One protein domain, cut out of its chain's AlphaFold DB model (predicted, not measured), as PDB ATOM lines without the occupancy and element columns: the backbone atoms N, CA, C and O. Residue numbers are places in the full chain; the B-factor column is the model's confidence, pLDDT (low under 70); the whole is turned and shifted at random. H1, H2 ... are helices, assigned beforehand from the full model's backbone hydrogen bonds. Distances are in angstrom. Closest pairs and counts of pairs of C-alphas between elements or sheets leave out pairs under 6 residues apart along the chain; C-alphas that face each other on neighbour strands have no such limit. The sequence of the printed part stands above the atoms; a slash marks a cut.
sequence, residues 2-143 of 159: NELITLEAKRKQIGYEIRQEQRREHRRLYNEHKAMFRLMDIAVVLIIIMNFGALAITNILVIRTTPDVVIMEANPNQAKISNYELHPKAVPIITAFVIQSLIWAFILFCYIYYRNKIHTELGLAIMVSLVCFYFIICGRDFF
ATOM      1  N   ASN A   2      44.700  -0.266  10.385       65.75
ATOM      2  CA  ASN A   2      44.117   0.327   9.162       65.75
ATOM      3  C   ASN A   2      42.572   0.401   9.144       65.75
ATOM      4  O   ASN A   2      42.010   1.353   8.606       65.75
ATOM      5  N   GLU A   3      41.868  -0.546   9.771       65.38
ATOM      6  CA  GLU A   3      40.395  -0.507   9.875       65.38
ATOM      7  C   GLU A   3      39.877   0.602  10.806       65.38
ATOM      8  O   GLU A   3      38.860   1.229  10.530       65.38
ATOM      9  N   LEU A   4      40.603   0.907  11.885       66.81
ATOM     10  CA  LEU A   4      40.232   1.989  12.807       66.81
ATOM     11  C   LEU A   4      40.411   3.362  12.149       66.81
ATOM     12  O   LEU A   4      39.512   4.197  12.210       66.81
ATOM     13  N   ILE A   5      41.521   3.555  11.428       71.44
ATOM     14  CA  ILE A   5      41.808   4.793  10.684       71.44
ATOM     15  C   ILE A   5      40.758   5.026   9.580       71.44
ATOM     16  O   ILE A   5      40.315   6.153   9.356       71.44
ATOM     17  N   THR A   6      40.299   3.964   8.912       77.31
ATOM     18  CA  THR A   6      39.257   4.064   7.875       77.31
ATOM     19  C   THR A   6      37.858   4.302   8.451       77.31
ATOM     20  O   THR A   6      37.075   5.038   7.847       77.31
ATOM     21  N   LEU A   7      37.532   3.762   9.631       76.69
ATOM     22  CA  LEU A   7      36.273   4.048  10.330       76.69
ATOM     23  C   LEU A   7      36.194   5.498  10.829       76.69
ATOM     24  O   LEU A   7      35.150   6.140  10.685       76.69
ATOM     25  N   GLU A   8      37.286   6.040  11.370       80.31
ATOM     26  CA  GLU A   8      37.356   7.448  11.780       80.31
ATOM     27  C   GLU A   8      37.217   8.398  10.586       80.31
ATOM     28  O   GLU A   8      36.447   9.363  10.643       80.31
ATOM     29  N   ALA A   9      37.890   8.091   9.472       81.19
ATOM     30  CA  ALA A   9      37.763   8.851   8.232       81.19
ATOM     31  C   ALA A   9      36.317   8.839   7.701       81.19
ATOM     32  O   ALA A   9      35.773   9.900   7.385       81.19
ATOM     33  N   LYS A  10      35.653   7.672   7.693       82.88
ATOM     34  CA  LYS A  10      34.237   7.545   7.302       82.88
ATOM     35  C   LYS A  10      33.307   8.344   8.216       82.88
ATOM     36  O   LYS A  10      32.440   9.055   7.717       82.88
ATOM     37  N   ARG A  11      33.497   8.306   9.541       84.88
ATOM     38  CA  ARG A  11      32.703   9.125  10.483       84.88
ATOM     39  C   ARG A  11      32.864  10.619  10.220       84.88
ATOM     40  O   ARG A  11      31.879  11.356  10.245       84.88
ATOM     41  N   LYS A  12      34.092  11.070   9.956       86.62
ATOM     42  CA  LYS A  12      34.375  12.474   9.639       86.62
ATOM     43  C   LYS A  12      33.712  12.898   8.327       86.62
ATOM     44  O   LYS A  12      33.161  13.995   8.266       86.62
ATOM     45  N   GLN A  13      33.726  12.028   7.319       88.19
ATOM     46  CA  GLN A  13      33.066  12.262   6.037       88.19
ATOM     47  C   GLN A  13      31.540  12.337   6.182       88.19
ATOM     48  O   GLN A  13      30.949  13.333   5.778       88.19
ATOM     49  N   ILE A  14      30.918  11.371   6.866       88.88
ATOM     50  CA  ILE A  14      29.473  11.381   7.151       88.88
ATOM     51  C   ILE A  14      29.088  12.654   7.917       88.88
ATOM     52  O   ILE A  14      28.130  13.342   7.574       88.88
ATOM     53  N   GLY A  15      29.871  13.027   8.934       88.44
ATOM     54  CA  GLY A  15      29.635  14.256   9.688       88.44
ATOM     55  C   GLY A  15      29.748  15.526   8.836       88.44
ATOM     56  O   GLY A  15      29.066  16.513   9.113       88.44
ATOM     57  N   TYR A  16      30.592  15.522   7.804       91.12
ATOM     58  CA  TYR A  16      30.700  16.625   6.855       91.12
ATOM     59  C   TYR A  16      29.492  16.690   5.912       91.12
ATOM     60  O   TYR A  16      28.926  17.771   5.741       91.12
ATOM     61  N   GLU A  17      29.068  15.551   5.365       91.06
ATOM     62  CA  GLU A  17      27.897  15.435   4.487       91.06
ATOM     63  C   GLU A  17      26.620  15.895   5.205       91.06
ATOM     64  O   GLU A  17      25.933  16.790   4.711       91.06
ATOM     65  N   ILE A  18      26.391  15.438   6.443       89.75
ATOM     66  CA  ILE A  18      25.251  15.872   7.271       89.75
ATOM     67  C   ILE A  18      25.257  17.394   7.477       89.75
ATOM     68  O   ILE A  18      24.223  18.049   7.355       89.75
ATOM     69  N   ARG A  19      26.417  17.998   7.774       88.19
ATOM     70  CA  ARG A  19      26.513  19.460   7.946       88.19
ATOM     71  C   ARG A  19      26.231  20.211   6.648       88.19
ATOM     72  O   ARG A  19      25.677  21.310   6.700       88.19
ATOM     73  N   GLN A  20      26.653  19.680   5.502       91.38
ATOM     74  CA  GLN A  20      26.338  20.289   4.212       91.38
ATOM     75  C   GLN A  20      24.842  20.222   3.919       91.38
ATOM     76  O   GLN A  20      24.267  21.225   3.499       91.38
ATOM     77  N   GLU A  21      24.217  19.081   4.183       90.00
ATOM     78  CA  GLU A  21      22.788  18.871   3.974       90.00
ATOM     79  C   GLU A  21      21.953  19.777   4.880       90.00
ATOM     80  O   GLU A  21      21.123  20.537   4.391       90.00
ATOM     81  N   GLN A  22      22.286  19.862   6.171       88.06
ATOM     82  CA  GLN A  22      21.661  20.813   7.100       88.06
ATOM     83  C   GLN A  22      21.780  22.270   6.634       88.06
ATOM     84  O   GLN A  22      20.839  23.049   6.769       88.06
ATOM     85  N   ARG A  23      22.930  22.663   6.067       89.25
ATOM     86  CA  ARG A  23      23.112  24.014   5.508       89.25
ATOM     87  C   ARG A  23      22.263  24.241   4.261       89.25
ATOM     88  O   ARG A  23      21.791  25.360   4.066       89.25
ATOM     89  N   ARG A  24      22.097  23.223   3.411       91.75
ATOM     90  CA  ARG A  24      21.223  23.293   2.232       91.75
ATOM     91  C   ARG A  24      19.766  23.428   2.654       91.75
ATOM     92  O   ARG A  24      19.115  24.358   2.191       91.75
ATOM     93  N   GLU A  25      19.313  22.602   3.590       91.06
ATOM     94  CA  GLU A  25      17.949  22.652   4.125       91.06
ATOM     95  C   GLU A  25      17.662  23.985   4.824       91.06
ATOM     96  O   GLU A  25      16.656  24.624   4.526       91.06
ATOM     97  N   HIS A  26      18.581  24.491   5.656       91.38
ATOM     98  CA  HIS A  26      18.443  25.825   6.251       91.38
ATOM     99  C   HIS A  26      18.313  26.922   5.185       91.38
ATOM    100  O   HIS A  26      17.458  27.796   5.298       91.38
ATOM    101  N   ARG A  27      19.146  26.889   4.134       91.06
ATOM    102  CA  ARG A  27      19.064  27.864   3.034       91.06
ATOM    103  C   ARG A  27      17.756  27.747   2.262       91.06
ATOM    104  O   ARG A  27      17.201  28.782   1.903       91.06
ATOM    105  N   ARG A  28      17.277  26.525   2.011       93.88
ATOM    106  CA  ARG A  28      15.988  26.283   1.353       93.88
ATOM    107  C   ARG A  28      14.863  26.914   2.169       93.88
ATOM    108  O   ARG A  28      14.201  27.822   1.676       93.88
ATOM    109  N   LEU A  29      14.770  26.540   3.443       93.06
ATOM    110  CA  LEU A  29      13.756  27.023   4.376       93.06
ATOM    111  C   LEU A  29      13.809  28.548   4.557       93.06
ATOM    112  O   LEU A  29      12.783  29.225   4.578       93.06
ATOM    113  N   TYR A  30      15.014  29.113   4.657       91.81
ATOM    114  CA  TYR A  30      15.207  30.557   4.757       91.81
ATOM    115  C   TYR A  30      14.746  31.298   3.500       91.81
ATOM    116  O   TYR A  30      14.188  32.387   3.606       91.81
ATOM    117  N   ASN A  31      14.989  30.740   2.314       92.44
ATOM    118  CA  ASN A  31      14.563  31.356   1.062       92.44
ATOM    119  C   ASN A  31      13.042  31.280   0.885       92.44
ATOM    120  O   ASN A  31      12.449  32.270   0.460       92.44
ATOM    121  N   GLU A  32      12.428  30.156   1.258       94.88
ATOM    122  CA  GLU A  32      10.973  29.953   1.233       94.88
ATOM    123  C   GLU A  32      10.259  30.903   2.209       94.88
ATOM    124  O   GLU A  32       9.326  31.608   1.826       94.88
ATOM    125  N   HIS A  33      10.760  31.024   3.444       93.75
ATOM    126  CA  HIS A  33      10.110  31.784   4.522       93.75
ATOM    127  C   HIS A  33      10.861  33.062   4.915       93.75
ATOM    128  O   HIS A  33      10.827  33.500   6.068       93.75
ATOM    129  N   LYS A  34      11.547  33.704   3.964       92.00
ATOM    130  CA  LYS A  34      12.431  34.859   4.226       92.00
ATOM    131  C   LYS A  34      11.743  35.997   4.984       92.00
ATOM    132  O   LYS A  34      12.384  36.692   5.774       92.00
ATOM    133  N   ALA A  35      10.458  36.225   4.714       92.19
ATOM    134  CA  ALA A  35       9.661  37.233   5.406       92.19
ATOM    135  C   ALA A  35       9.451  36.875   6.885       92.19
ATOM    136  O   ALA A  35       9.627  37.738   7.741       92.19
ATOM    137  N   MET A  36       9.172  35.605   7.193       91.12
ATOM    138  CA  MET A  36       8.968  35.122   8.561       91.12
ATOM    139  C   MET A  36      10.229  35.303   9.410       91.12
ATOM    140  O   MET A  36      10.161  35.858  10.502       91.12
ATOM    141  N   PHE A  37      11.400  34.932   8.880       92.00
ATOM    142  CA  PHE A  37      12.673  35.157   9.571       92.00
ATOM    143  C   PHE A  37      12.916  36.638   9.883       92.00
ATOM    144  O   PHE A  37      13.305  36.967  10.999       92.00
ATOM    145  N   ARG A  38      12.630  37.540   8.931       91.94
ATOM    146  CA  ARG A  38      12.746  38.987   9.174       91.94
ATOM    147  C   ARG A  38      11.754  39.484  10.220       91.94
ATOM    148  O   ARG A  38      12.126  40.314  11.039       91.94
ATOM    149  N   LEU A  39      10.515  38.994  10.202       92.88
ATOM    150  CA  LEU A  39       9.505  39.361  11.196       92.88
ATOM    151  C   LEU A  39       9.916  38.913  12.601       92.88
ATOM    152  O   LEU A  39       9.790  39.701  13.533       92.88
ATOM    153  N   MET A  40      10.466  37.704  12.748       93.69
ATOM    154  CA  MET A  40      11.023  37.254  14.029       93.69
ATOM    155  C   MET A  40      12.184  38.144  14.483       93.69
ATOM    156  O   MET A  40      12.201  38.572  15.634       93.69
ATOM    157  N   ASP A  41      13.118  38.464  13.577       91.38
ATOM    158  CA  ASP A  41      14.267  39.323  13.884       91.38
ATOM    159  C   ASP A  41      13.789  40.716  14.366       91.38
ATOM    160  O   ASP A  41      14.260  41.215  15.388       91.38
ATOM    161  N   ILE A  42      12.787  41.312  13.700       91.12
ATOM    162  CA  ILE A  42      12.164  42.584  14.116       91.12
ATOM    163  C   ILE A  42      11.455  42.443  15.468       91.12
ATOM    164  O   ILE A  42      11.616  43.303  16.331       91.12
ATOM    165  N   ALA A  43      10.687  41.373  15.681       90.69
ATOM    166  CA  ALA A  43       9.958  41.152  16.927       90.69
ATOM    167  C   ALA A  43      10.901  41.035  18.133       90.69
ATOM    168  O   ALA A  43      10.623  41.621  19.176       90.69
ATOM    169  N   VAL A  44      12.040  40.350  17.989       89.69
ATOM    170  CA  VAL A  44      13.068  40.266  19.041       89.69
ATOM    171  C   VAL A  44      13.661  41.638  19.351       89.69
ATOM    172  O   VAL A  44      13.801  41.991  20.521       89.69
ATOM    173  N   VAL A  45      13.954  42.447  18.329       87.81
ATOM    174  CA  VAL A  45      14.427  43.825  18.534       87.81
ATOM    175  C   VAL A  45      13.375  44.657  19.272       87.81
ATOM    176  O   VAL A  45      13.711  45.351  20.231       87.81
ATOM    177  N   LEU A  46      12.101  44.552  18.887       86.12
ATOM    178  CA  LEU A  46      11.005  45.244  19.567       86.12
ATOM    179  C   LEU A  46      10.853  44.795  21.024       86.12
ATOM    180  O   LEU A  46      10.681  45.650  21.884       86.12
ATOM    181  N   ILE A  47      10.978  43.499  21.324       85.69
ATOM    182  CA  ILE A  47      10.951  42.975  22.702       85.69
ATOM    183  C   ILE A  47      12.026  43.645  23.558       85.69
ATOM    184  O   ILE A  47      11.732  44.126  24.653       85.69
ATOM    185  N   ILE A  48      13.258  43.707  23.046       82.12
ATOM    186  CA  ILE A  48      14.388  44.321  23.750       82.12
ATOM    187  C   ILE A  48      14.113  45.814  23.977       82.12
ATOM    188  O   ILE A  48      14.229  46.295  25.106       82.12
ATOM    189  N   ILE A  49      13.691  46.540  22.936       80.38
ATOM    190  CA  ILE A  49      13.378  47.975  23.028       80.38
ATOM    191  C   ILE A  49      12.239  48.227  24.016       80.38
ATOM    192  O   ILE A  49      12.352  49.136  24.831       80.38
ATOM    193  N   MET A  50      11.164  47.437  23.984       76.06
ATOM    194  CA  MET A  50      10.044  47.576  24.918       76.06
ATOM    195  C   MET A  50      10.489  47.355  26.365       76.06
ATOM    196  O   MET A  50      10.029  48.069  27.249       76.06
ATOM    197  N   ASN A  51      11.423  46.435  26.615       73.75
ATOM    198  CA  ASN A  51      11.951  46.199  27.957       73.75
ATOM    199  C   ASN A  51      12.743  47.406  28.495       73.75
ATOM    200  O   ASN A  51      12.509  47.860  29.613       73.75
ATOM    201  N   PHE A  52      13.630  47.991  27.681       68.50
ATOM    202  CA  PHE A  52      14.341  49.222  28.056       68.50
ATOM    203  C   PHE A  52      13.414  50.446  28.109       68.50
ATOM    204  O   PHE A  52      13.552  51.304  28.981       68.50
ATOM    205  N   GLY A  53      12.439  50.516  27.204       64.25
ATOM    206  CA  GLY A  53      11.427  51.564  27.158       64.25
ATOM    207  C   GLY A  53      10.532  51.564  28.395       64.25
ATOM    208  O   GLY A  53      10.251  52.633  28.927       64.25
ATOM    209  N   ALA A  54      10.145  50.389  28.904       66.31
ATOM    210  CA  ALA A  54       9.393  50.264  30.154       66.31
ATOM    211  C   ALA A  54      10.157  50.879  31.335       66.31
ATOM    212  O   ALA A  54       9.577  51.637  32.112       66.31
ATOM    213  N   LEU A  55      11.466  50.618  31.439       63.47
ATOM    214  CA  LEU A  55      12.323  51.219  32.469       63.47
ATOM    215  C   LEU A  55      12.359  52.750  32.352       63.47
ATOM    216  O   LEU A  55      12.185  53.451  33.349       63.47
ATOM    217  N   ALA A  56      12.524  53.277  31.136       61.66
ATOM    218  CA  ALA A  56      12.556  54.719  30.897       61.66
ATOM    219  C   ALA A  56      11.219  55.400  31.236       61.66
ATOM    220  O   ALA A  56      11.205  56.412  31.936       61.66
ATOM    221  N   ILE A  57      10.096  54.833  30.786       60.97
ATOM    222  CA  ILE A  57       8.756  55.366  31.065       60.97
ATOM    223  C   ILE A  57       8.470  55.327  32.565       60.97
ATOM    224  O   ILE A  57       7.996  56.321  33.106       60.97
ATOM    225  N   THR A  58       8.808  54.227  33.243       61.72
ATOM    226  CA  THR A  58       8.623  54.092  34.696       61.72
ATOM    227  C   THR A  58       9.401  55.173  35.448       61.72
ATOM    228  O   THR A  58       8.832  55.847  36.303       61.72
ATOM    229  N   ASN A  59      10.661  55.421  35.075       58.00
ATOM    230  CA  ASN A  59      11.471  56.481  35.679       58.00
ATOM    231  C   ASN A  59      10.886  57.882  35.429       58.00
ATOM    232  O   ASN A  59      10.803  58.687  36.354       58.00
ATOM    233  N   ILE A  60      10.425  58.169  34.206       56.75
ATOM    234  CA  ILE A  60       9.781  59.453  33.876       56.75
ATOM    235  C   ILE A  60       8.488  59.642  34.679       56.75
ATOM    236  O   ILE A  60       8.209  60.748  35.148       56.75
ATOM    237  N   LEU A  61       7.692  58.582  34.842       56.12
ATOM    238  CA  LEU A  61       6.428  58.640  35.569       56.12
ATOM    239  C   LEU A  61       6.660  58.945  37.052       56.12
ATOM    240  O   LEU A  61       5.992  59.824  37.585       56.12
ATOM    241  N   VAL A  62       7.660  58.308  37.675       55.16
ATOM    242  CA  VAL A  62       8.065  58.566  39.069       55.16
ATOM    243  C   VAL A  62       8.505  60.019  39.275       55.16
ATOM    244  O   VAL A  62       8.094  60.651  40.249       55.16
ATOM    245  N   ILE A  63       9.286  60.576  38.343       56.06
ATOM    246  CA  ILE A  63       9.717  61.984  38.398       56.06
ATOM    247  C   ILE A  63       8.511  62.930  38.291       56.06
ATOM    248  O   ILE A  63       8.448  63.943  38.982       56.06
ATOM    249  N   ARG A  64       7.520  62.603  37.450       56.28
ATOM    250  CA  ARG A  64       6.314  63.430  37.283       56.28
ATOM    251  C   ARG A  64       5.341  63.352  38.456       56.28
ATOM    252  O   ARG A  64       4.685  64.349  38.742       56.28
ATOM    253  N   THR A  65       5.203  62.196  39.101       57.47
ATOM    254  CA  THR A  65       4.274  62.020  40.233       57.47
ATOM    255  C   THR A  65       4.820  62.565  41.548       57.47
ATOM    256  O   THR A  65       4.050  62.765  42.483       57.47
ATOM    257  N   THR A  66       6.129  62.807  41.628       55.72
ATOM    258  CA  THR A  66       6.822  63.178  42.867       55.72
ATOM    259  C   THR A  66       7.839  64.293  42.575       55.72
ATOM    260  O   THR A  66       9.034  64.027  42.452       55.72
ATOM    261  N   PRO A  67       7.378  65.548  42.403       51.66
ATOM    262  CA  PRO A  67       8.213  66.654  41.924       51.66
ATOM    263  C   PRO A  67       9.267  67.141  42.934       51.66
ATOM    264  O   PRO A  67      10.235  67.772  42.522       51.66
ATOM    265  N   ASP A  68       9.123  66.809  44.221       53.22
ATOM    266  CA  ASP A  68      10.050  67.217  45.293       53.22
ATOM    267  C   ASP A  68      11.209  66.223  45.522       53.22
ATOM    268  O   ASP A  68      11.951  66.322  46.502       53.22
ATOM    269  N   VAL A  69      11.378  65.231  44.642       57.62
ATOM    270  CA  VAL A  69      12.460  64.247  44.766       57.62
ATOM    271  C   VAL A  69      13.743  64.848  44.207       57.62
ATOM    272  O   VAL A  69      13.852  65.102  43.007       57.62
ATOM    273  N   VAL A  70      14.733  65.048  45.081       57.69
ATOM    274  CA  VAL A  70      16.108  65.373  44.684       57.69
ATOM    275  C   VAL A  70      16.552  64.341  43.648       57.69
ATOM    276  O   VAL A  70      16.598  63.144  43.936       57.69
ATOM    277  N   ILE A  71      16.831  64.793  42.423       59.94
ATOM    278  CA  ILE A  71      17.310  63.917  41.352       59.94
ATOM    279  C   ILE A  71      18.704  63.447  41.757       59.94
ATOM    280  O   ILE A  71      19.673  64.204  41.713       59.94
ATOM    281  N   MET A  72      18.776  62.196  42.199       63.75
ATOM    282  CA  MET A  72      20.018  61.549  42.588       63.75
ATOM    283  C   MET A  72      20.546  60.722  41.423       63.75
ATOM    284  O   MET A  72      19.820  59.935  40.814       63.75
ATOM    285  N   GLU A  73      21.830  60.871  41.136       58.84
ATOM    286  CA  GLU A  73      22.491  60.195  40.029       58.84
ATOM    287  C   GLU A  73      23.158  58.909  40.536       58.84
ATOM    288  O   GLU A  73      23.825  58.895  41.574       58.84
ATOM    289  N   ALA A  74      22.971  57.798  39.821       63.25
ATOM    290  CA  ALA A  74      23.606  56.531  40.184       63.25
ATOM    291  C   ALA A  74      25.058  56.478  39.689       63.25
ATOM    292  O   ALA A  74      25.900  55.826  40.303       63.25
ATOM    293  N   ASN A  75      25.375  57.175  38.592       65.81
ATOM    294  CA  ASN A  75      26.725  57.227  38.046       65.81
ATOM    295  C   ASN A  75      27.596  58.263  38.795       65.81
ATOM    296  O   ASN A  75      27.378  59.467  38.649       65.81
ATOM    297  N   PRO A  76      28.656  57.844  39.513       60.91
ATOM    298  CA  PRO A  76      29.482  58.756  40.305       60.91
ATOM    299  C   PRO A  76      30.280  59.770  39.483       60.91
ATOM    300  O   PRO A  76      30.617  60.835  39.998       60.91
ATOM    301  N   ASN A  77      30.574  59.480  38.214       66.00
ATOM    302  CA  ASN A  77      31.243  60.442  37.337       66.00
ATOM    303  C   ASN A  77      30.262  61.507  36.839       66.00
ATOM    304  O   ASN A  77      30.596  62.687  36.797       66.00
ATOM    305  N   GLN A  78      29.035  61.103  36.513       55.34
ATOM    306  CA  GLN A  78      28.006  62.017  36.019       55.34
ATOM    307  C   GLN A  78      27.422  62.888  37.135       55.34
ATOM    308  O   GLN A  78      27.170  64.068  36.900       55.34
ATOM    309  N   ALA A  79      27.326  62.349  38.355       58.50
ATOM    310  CA  ALA A  79      26.971  63.090  39.563       58.50
ATOM    311  C   ALA A  79      27.932  64.266  39.806       58.50
ATOM    312  O   ALA A  79      27.496  65.393  40.023       58.50
ATOM    313  N   LYS A  80      29.245  64.026  39.666       61.50
ATOM    314  CA  LYS A  80      30.288  65.056  39.811       61.50
ATOM    315  C   LYS A  80      30.242  66.127  38.723       61.50
ATOM    316  O   LYS A  80      30.484  67.288  39.015       61.50
ATOM    317  N   ILE A  81      29.972  65.740  37.475       69.75
ATOM    318  CA  ILE A  81      29.927  66.674  36.337       69.75
ATOM    319  C   ILE A  81      28.662  67.540  36.385       69.75
ATOM    320  O   ILE A  81      28.699  68.712  36.025       69.75
ATOM    321  N   SER A  82      27.551  66.961  36.836       66.50
ATOM    322  CA  SER A  82      26.224  67.584  36.775       66.50
ATOM    323  C   SER A  82      25.774  68.184  38.113       66.50
ATOM    324  O   SER A  82      24.661  68.692  38.199       66.50
ATOM    325  N   ASN A  83      26.622  68.130  39.149       68.56
ATOM    326  CA  ASN A  83      26.316  68.536  40.527       68.56
ATOM    327  C   ASN A  83      25.058  67.864  41.115       68.56
ATOM    328  O   ASN A  83      24.324  68.483  41.881       68.56
ATOM    329  N   TYR A  84      24.814  66.598  40.767       70.62
ATOM    330  CA  TYR A  84      23.749  65.801  41.384       70.62
ATOM    331  C   TYR A  84      24.258  65.075  42.631       70.62
ATOM    332  O   TYR A  84      25.426  64.684  42.709       70.62
ATOM    333  N   GLU A  85      23.365  64.843  43.592       71.50
ATOM    334  CA  GLU A  85      23.665  63.989  44.741       71.50
ATOM    335  C   GLU A  85      23.825  62.532  44.289       71.50
ATOM    336  O   GLU A  85      23.056  62.025  43.469       71.50
ATOM    337  N   LEU A  86      24.842  61.843  44.810       68.19
ATOM    338  CA  LEU A  86      25.049  60.432  44.503       68.19
ATOM    339  C   LEU A  86      23.991  59.595  45.221       68.19
ATOM    340  O   LEU A  86      23.852  59.675  46.441       68.19
ATOM    341  N   HIS A  87      23.304  58.726  44.485       70.19
ATOM    342  CA  HIS A  87      22.313  57.853  45.098       70.19
ATOM    343  C   HIS A  87      22.980  56.891  46.111       70.19
ATOM    344  O   HIS A  87      23.919  56.174  45.745       70.19
ATOM    345  N   PRO A  88      22.483  56.761  47.360       71.50
ATOM    346  CA  PRO A  88      23.104  55.915  48.394       71.50
ATOM    347  C   PRO A  88      23.117  54.422  48.024       71.50
ATOM    348  O   PRO A  88      23.914  53.642  48.538       71.50
ATOM    349  N   LYS A  89      22.248  54.020  47.088       69.00
ATOM    350  CA  LYS A  89      22.178  52.671  46.497       69.00
ATOM    351  C   LYS A  89      22.692  52.618  45.046       69.00
ATOM    352  O   LYS A  89      22.256  51.769  44.278       69.00
ATOM    353  N   ALA A  90      23.590  53.515  44.644       63.78
ATOM    354  CA  ALA A  90      24.148  53.560  43.286       63.78
ATOM    355  C   ALA A  90      24.749  52.213  42.831       63.78
ATOM    356  O   ALA A  90      24.428  51.712  41.755       63.78
ATOM    357  N   VAL A  91      25.570  51.588  43.680       68.00
ATOM    358  CA  VAL A  91      26.256  50.316  43.382       68.00
ATOM    359  C   VAL A  91      25.288  49.161  43.071       68.00
ATOM    360  O   VAL A  91      25.461  48.526  42.026       68.00
ATOM    361  N   PRO A  92      24.265  48.862  43.900       69.00
ATOM    362  CA  PRO A  92      23.315  47.799  43.578       69.00
ATOM    363  C   PRO A  92      22.448  48.118  42.350       69.00
ATOM    364  O   PRO A  92      22.141  47.198  41.598       69.00
ATOM    365  N   ILE A  93      22.116  49.391  42.088       64.81
ATOM    366  CA  ILE A  93      21.365  49.793  40.882       64.81
ATOM    367  C   ILE A  93      22.192  49.532  39.617       64.81
ATOM    368  O   ILE A  93      21.710  48.889  38.685       64.81
ATOM    369  N   ILE A  94      23.454  49.974  39.598       69.31
ATOM    370  CA  ILE A  94      24.359  49.743  38.464       69.31
ATOM    371  C   ILE A  94      24.582  48.243  38.262       69.31
ATOM    372  O   ILE A  94      24.507  47.753  37.137       69.31
ATOM    373  N   THR A  95      24.809  47.496  39.344       69.19
ATOM    374  CA  THR A  95      24.993  46.040  39.277       69.19
ATOM    375  C   THR A  95      23.762  45.347  38.688       69.19
ATOM    376  O   THR A  95      23.907  44.519  37.792       69.19
ATOM    377  N   ALA A  96      22.552  45.713  39.123       70.81
ATOM    378  CA  ALA A  96      21.310  45.170  38.577       70.81
ATOM    379  C   ALA A  96      21.155  45.481  37.079       70.81
ATOM    380  O   ALA A  96      20.837  44.585  36.298       70.81
ATOM    381  N   PHE A  97      21.459  46.714  36.662       69.06
ATOM    382  CA  PHE A  97      21.429  47.113  35.253       69.06
ATOM    383  C   PHE A  97      22.419  46.310  34.395       69.06
ATOM    384  O   PHE A  97      22.072  45.840  33.308       69.06
ATOM    385  N   VAL A  98      23.645  46.107  34.888       76.75
ATOM    386  CA  VAL A  98      24.667  45.304  34.200       76.75
ATOM    387  C   VAL A  98      24.225  43.846  34.089       76.75
ATOM    388  O   VAL A  98      24.287  43.279  33.000       76.75
ATOM    389  N   ILE A  99      23.726  43.245  35.174       76.31
ATOM    390  CA  ILE A  99      23.219  41.864  35.167       76.31
ATOM    391  C   ILE A  99      22.072  41.719  34.162       76.31
ATOM    392  O   ILE A  99      22.089  40.805  33.339       76.31
ATOM    393  N   GLN A 100      21.108  42.637  34.176       74.50
ATOM    394  CA  GLN A 100      19.984  42.625  33.240       74.50
ATOM    395  C   GLN A 100      20.454  42.764  31.785       74.50
ATOM    396  O   GLN A 100      19.972  42.043  30.911       74.50
ATOM    397  N   SER A 101      21.443  43.622  31.525       77.31
ATOM    398  CA  SER A 101      22.050  43.777  30.196       77.31
ATOM    399  C   SER A 101      22.742  42.493  29.726       77.31
ATOM    400  O   SER A 101      22.584  42.094  28.572       77.31
ATOM    401  N   LEU A 102      23.464  41.804  30.617       83.12
ATOM    402  CA  LEU A 102      24.110  40.521  30.319       83.12
ATOM    403  C   LEU A 102      23.088  39.412  30.036       83.12
ATOM    404  O   LEU A 102      23.282  38.636  29.101       83.12
ATOM    405  N   ILE A 103      21.988  39.354  30.795       83.50
ATOM    406  CA  ILE A 103      20.895  38.400  30.556       83.50
ATOM    407  C   ILE A 103      20.285  38.627  29.168       83.50
ATOM    408  O   ILE A 103      20.123  37.675  28.407       83.50
ATOM    409  N   TRP A 104      20.003  39.878  28.796       81.88
ATOM    410  CA  TRP A 104      19.464  40.189  27.471       81.88
ATOM    411  C   TRP A 104      20.447  39.885  26.340       81.88
ATOM    412  O   TRP A 104      20.046  39.327  25.318       81.88
ATOM    413  N   ALA A 105      21.736  40.177  26.529       86.19
ATOM    414  CA  ALA A 105      22.775  39.793  25.579       86.19
ATOM    415  C   ALA A 105      22.840  38.265  25.400       86.19
ATOM    416  O   ALA A 105      22.960  37.777  24.274       86.19
ATOM    417  N   PHE A 106      22.696  37.505  26.488       88.50
ATOM    418  CA  PHE A 106      22.642  36.045  26.448       88.50
ATOM    419  C   PHE A 106      21.396  35.527  25.715       88.50
ATOM    420  O   PHE A 106      21.515  34.661  24.849       88.50
ATOM    421  N   ILE A 107      20.213  36.091  25.982       86.38
ATOM    422  CA  ILE A 107      18.970  35.744  25.270       86.38
ATOM    423  C   ILE A 107      19.118  36.007  23.766       86.38
ATOM    424  O   ILE A 107      18.779  35.145  22.953       86.38
ATOM    425  N   LEU A 108      19.675  37.162  23.386       87.94
ATOM    426  CA  LEU A 108      19.931  37.506  21.987       87.94
ATOM    427  C   LEU A 108      20.923  36.531  21.338       87.94
ATOM    428  O   LEU A 108      20.696  36.075  20.216       87.94
ATOM    429  N   PHE A 109      21.995  36.168  22.045       90.69
ATOM    430  CA  PHE A 109      22.950  35.166  21.581       90.69
ATOM    431  C   PHE A 109      22.273  33.809  21.341       90.69
ATOM    432  O   PHE A 109      22.442  33.222  20.270       90.69
ATOM    433  N   CYS A 110      21.465  33.332  22.293       90.19
ATOM    434  CA  CYS A 110      20.699  32.097  22.146       90.19
ATOM    435  C   CYS A 110      19.760  32.164  20.938       90.19
ATOM    436  O   CYS A 110      19.753  31.236  20.128       90.19
ATOM    437  N   TYR A 111      19.021  33.265  20.773       91.75
ATOM    438  CA  TYR A 111      18.152  33.477  19.616       91.75
ATOM    439  C   TYR A 111      18.933  33.361  18.300       91.75
ATOM    440  O   TYR A 111      18.592  32.527  17.462       91.75
ATOM    441  N   ILE A 112      20.027  34.112  18.131       92.12
ATOM    442  CA  ILE A 112      20.846  34.077  16.907       92.12
ATOM    443  C   ILE A 112      21.393  32.665  16.651       92.12
ATOM    444  O   ILE A 112      21.376  32.177  15.517       92.12
ATOM    445  N   TYR A 113      21.858  31.984  17.700       91.25
ATOM    446  CA  TYR A 113      22.393  30.632  17.601       91.25
ATOM    447  C   TYR A 113      21.345  29.620  17.114       91.25
ATOM    448  O   TYR A 113      21.613  28.880  16.164       91.25
ATOM    449  N   TYR A 114      20.154  29.596  17.722       89.69
ATOM    450  CA  TYR A 114      19.084  28.674  17.325       89.69
ATOM    451  C   TYR A 114      18.503  29.025  15.955       89.69
ATOM    452  O   TYR A 114      18.303  28.129  15.136       89.69
ATOM    453  N   ARG A 115      18.345  30.319  15.653       89.88
ATOM    454  CA  ARG A 115      17.869  30.820  14.357       89.88
ATOM    455  C   ARG A 115      18.726  30.316  13.195       89.88
ATOM    456  O   ARG A 115      18.198  29.923  12.158       89.88
ATOM    457  N   ASN A 116      20.046  30.274  13.375       87.50
ATOM    458  CA  ASN A 116      20.992  29.789  12.362       87.50
ATOM    459  C   ASN A 116      21.063  28.257  12.256       87.50
ATOM    460  O   ASN A 116      21.774  27.729  11.400       87.50
ATOM    461  N   LYS A 117      20.355  27.531  13.127       87.31
ATOM    462  CA  LYS A 117      20.313  26.064  13.157       87.31
ATOM    463  C   LYS A 117      18.955  25.487  12.775       87.31
ATOM    464  O   LYS A 117      18.806  24.269  12.816       87.31
ATOM    465  N   ILE A 118      17.984  26.305  12.373       89.62
ATOM    466  CA  ILE A 118      16.679  25.811  11.919       89.62
ATOM    467  C   ILE A 118      16.827  25.160  10.543       89.62
ATOM    468  O   ILE A 118      17.158  25.830   9.572       89.62
ATOM    469  N   HIS A 119      16.564  23.863  10.454       88.38
ATOM    470  CA  HIS A 119      16.633  23.090   9.207       88.38
ATOM    471  C   HIS A 119      15.329  22.334   8.915       88.38
ATOM    472  O   HIS A 119      15.252  21.606   7.934       88.38
ATOM    473  N   THR A 120      14.304  22.499   9.754       90.56
ATOM    474  CA  THR A 120      12.997  21.850   9.611       90.56
ATOM    475  C   THR A 120      11.870  22.854   9.835       90.56
ATOM    476  O   THR A 120      12.010  23.789  10.627       90.56
ATOM    477  N   GLU A 121      10.729  22.621   9.183       89.75
ATOM    478  CA  GLU A 121       9.500  23.413   9.356       89.75
ATOM    479  C   GLU A 121       9.004  23.397  10.808       89.75
ATOM    480  O   GLU A 121       8.631  24.427  11.364       89.75
ATOM    481  N   LEU A 122       9.085  22.241  11.476       90.50
ATOM    482  CA  LEU A 122       8.741  22.126  12.894       90.50
ATOM    483  C   LEU A 122       9.637  23.016  13.768       90.50
ATOM    484  O   LEU A 122       9.145  23.695  14.668       90.50
ATOM    485  N   GLY A 123      10.946  23.043  13.492       88.62
ATOM    486  CA  GLY A 123      11.882  23.913  14.202       88.62
ATOM    487  C   GLY A 123      11.561  25.394  14.000       88.62
ATOM    488  O   GLY A 123      11.641  26.173  14.949       88.62
ATOM    489  N   LEU A 124      11.136  25.773  12.789       91.19
ATOM    490  CA  LEU A 124      10.671  27.126  12.493       91.19
ATOM    491  C   LEU A 124       9.397  27.457  13.277       91.19
ATOM    492  O   LEU A 124       9.351  28.490  13.940       91.19
ATOM    493  N   ALA A 125       8.400  26.570  13.273       90.06
ATOM    494  CA  ALA A 125       7.143  26.764  13.994       90.06
ATOM    495  C   ALA A 125       7.350  26.918  15.512       90.06
ATOM    496  O   ALA A 125       6.761  27.810  16.127       90.06
ATOM    497  N   ILE A 126       8.222  26.100  16.114       91.31
ATOM    498  CA  ILE A 126       8.584  26.211  17.537       91.31
ATOM    499  C   ILE A 126       9.237  27.568  17.813       91.31
ATOM    500  O   ILE A 126       8.875  28.248  18.772       91.31
ATOM    501  N   MET A 127      10.177  27.983  16.962       91.75
ATOM    502  CA  MET A 127      10.890  29.244  17.141       91.75
ATOM    503  C   MET A 127       9.962  30.455  17.009       91.75
ATOM    504  O   MET A 127       9.997  31.342  17.860       91.75
ATOM    505  N   VAL A 128       9.084  30.460  16.004       92.56
ATOM    506  CA  VAL A 128       8.047  31.489  15.831       92.56
ATOM    507  C   VAL A 128       7.143  31.542  17.061       92.56
ATOM    508  O   VAL A 128       6.924  32.616  17.614       92.56
ATOM    509  N   SER A 129       6.678  30.386  17.542       91.25
ATOM    510  CA  SER A 129       5.808  30.305  18.721       91.25
ATOM    511  C   SER A 129       6.478  30.876  19.972       91.25
ATOM    512  O   SER A 129       5.846  31.623  20.716       91.25
ATOM    513  N   LEU A 130       7.768  30.590  20.180       90.00
ATOM    514  CA  LEU A 130       8.548  31.153  21.286       90.00
ATOM    515  C   LEU A 130       8.685  32.674  21.177       90.00
ATOM    516  O   LEU A 130       8.488  33.368  22.173       90.00
ATOM    517  N   VAL A 131       8.987  33.200  19.986       91.19
ATOM    518  CA  VAL A 131       9.090  34.651  19.764       91.19
ATOM    519  C   VAL A 131       7.743  35.331  20.013       91.19
ATOM    520  O   VAL A 131       7.694  36.324  20.735       91.19
ATOM    521  N   CYS A 132       6.642  34.780  19.493       90.44
ATOM    522  CA  CYS A 132       5.295  35.298  19.739       90.44
ATOM    523  C   CYS A 132       4.929  35.268  21.228       90.44
ATOM    524  O   CYS A 132       4.413  36.252  21.755       90.44
ATOM    525  N   PHE A 133       5.226  34.169  21.923       87.88
ATOM    526  CA  PHE A 133       4.985  34.042  23.358       87.88
ATOM    527  C   PHE A 133       5.758  35.096  24.162       87.88
ATOM    528  O   PHE A 133       5.168  35.802  24.982       87.88
ATOM    529  N   TYR A 134       7.052  35.269  23.879       84.50
ATOM    530  CA  TYR A 134       7.867  36.311  24.509       84.50
ATOM    531  C   TYR A 134       7.359  37.719  24.194       84.50
ATOM    532  O   TYR A 134       7.316  38.561  25.090       84.50
ATOM    533  N   PHE A 135       6.939  37.970  22.952       85.38
ATOM    534  CA  PHE A 135       6.375  39.253  22.539       85.38
ATOM    535  C   PHE A 135       5.108  39.590  23.330       85.38
ATOM    536  O   PHE A 135       4.975  40.702  23.832       85.38
ATOM    537  N   ILE A 136       4.208  38.620  23.513       84.38
ATOM    538  CA  ILE A 136       2.972  38.800  24.288       84.38
ATOM    539  C   ILE A 136       3.280  39.058  25.765       84.38
ATOM    540  O   ILE A 136       2.684  39.958  26.356       84.38
ATOM    541  N   ILE A 137       4.206  38.306  26.367       80.25
ATOM    542  CA  ILE A 137       4.583  38.504  27.774       80.25
ATOM    543  C   ILE A 137       5.203  39.884  27.977       80.25
ATOM    544  O   ILE A 137       4.763  40.615  28.860       80.25
ATOM    545  N   CYS A 138       6.172  40.269  27.145       76.56
ATOM    546  CA  CYS A 138       6.826  41.572  27.260       76.56
ATOM    547  C   CYS A 138       5.863  42.718  26.933       76.56
ATOM    548  O   CYS A 138       5.902  43.761  27.577       76.56
ATOM    549  N   GLY A 139       4.954  42.519  25.975       72.81
ATOM    550  CA  GLY A 139       3.877  43.462  25.689       72.81
ATOM    551  C   GLY A 139       2.951  43.649  26.886       72.81
ATOM    552  O   GLY A 139       2.679  44.777  27.289       72.81
ATOM    553  N   ARG A 140       2.517  42.556  27.518       69.12
ATOM    554  CA  ARG A 140       1.719  42.607  28.749       69.12
ATOM    555  C   ARG A 140       2.478  43.294  29.884       69.12
ATOM    556  O   ARG A 140       1.862  44.027  30.650       69.12
ATOM    557  N   ASP A 141       3.788  43.094  29.969       62.53
ATOM    558  CA  ASP A 141       4.648  43.774  30.935       62.53
ATOM    559  C   ASP A 141       4.650  45.290  30.748       62.53
ATOM    560  O   ASP A 141       4.391  46.036  31.694       62.53
ATOM    561  N   PHE A 142       4.827  45.713  29.497       61.66
ATOM    562  CA  PHE A 142       4.862  47.108  29.080       61.66
ATOM    563  C   PHE A 142       3.527  47.835  29.291       61.66
ATOM    564  O   PHE A 142       3.512  48.961  29.776       61.66
ATOM    565  N   PHE A 143       2.398  47.206  28.947       61.59
ATOM    566  CA  PHE A 143       1.081  47.848  29.047       61.59
ATOM    567  C   PHE A 143       0.450  47.765  30.439       61.59
ATOM    568  O   PHE A 143      -0.390  48.597  30.769       61.59
TER     569      PHE A 143
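What this domain is: This is residues 2 to 143 of the 159 residues of an uncharacterized protein of viral metagenome (UniProt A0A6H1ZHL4). Three long helices lie side by side as a loose, open bundle: H2, with H5 packed along part of it and H4 running back the other way, close to both but not clearly touching either. H1 meets H2 and H5 at one end as a long arm whose residues 2 to 20 stick out, and the short H3 lies at the far end among loops. The printed part has 142 residues with five named helices, H1 to H5 in order along the chain, and no named strand; the class is all helix. It is extended, with a radius of gyration of the C-alphas of 23.8 A and spans of 80 by 37 by 21 A, the arm H1 adding much of the length.

Where its parts are: Begin with the longest helix, H2, residues 34 to 65: find C-alpha 34 at (12.431, 34.859, 4.226), from where it runs 45.8 A to C-alpha 65. Before it is H1, residues 2 to 32, which starts at C-alpha 2 at (44.117, 0.327, 9.162) and runs 45.2 A. After H2 look for H3, residues 76 to 82, then H4, residues 90 to 115, 37.3 A long. H5, residues 121 to 143, runs 32.5 A and ends at C-alpha 143 at (1.081, 47.848, 29.047).

How they stand to each other: Look first at residues 40 to 54 of H2, which alone touch H5; the closest C-alphas are those of Ala 54 and Phe 142, 5.6 A apart. The two run the same way at a shallow tilt of 15 degrees. H4 is close to H2 but not clearly touching, opposite ways at a shallow tilt of 13 degrees, with the C-alphas of Ile 48 and Trp 104 closest at 7.5 A. H4 is also close to H5 but not clearly touching, opposite ways at a shallow tilt of 26 degrees; closest are the C-alphas of Arg 115 and Met 127, 7.7 A. H1 is close to H2 but not clearly touching, the C-alphas of Tyr 30 and Phe 37 being closest at 7.1 A, at a steep tilt of 69.9 degrees, only just short of about perpendicular. H3 is apart from H2, and only just apart from H4, closest 8.0 A. In H1, H2, H3, H4 and H5 every O i to N i+4 pair is within hydrogen-bond range.

The domain as a whole: The C-alphas of Asn 2 and Asp 68 are the two farthest apart, 83.3 A. The printed part has no cut, and no link is long. Residues 64 to 69 and 95 to 100 also stand free, while residues 72 to 73 pair with 85 to 86, parallel. The mean pLDDT of the printed part is 78.4; 48 residues are under 70, among them 52 to 83.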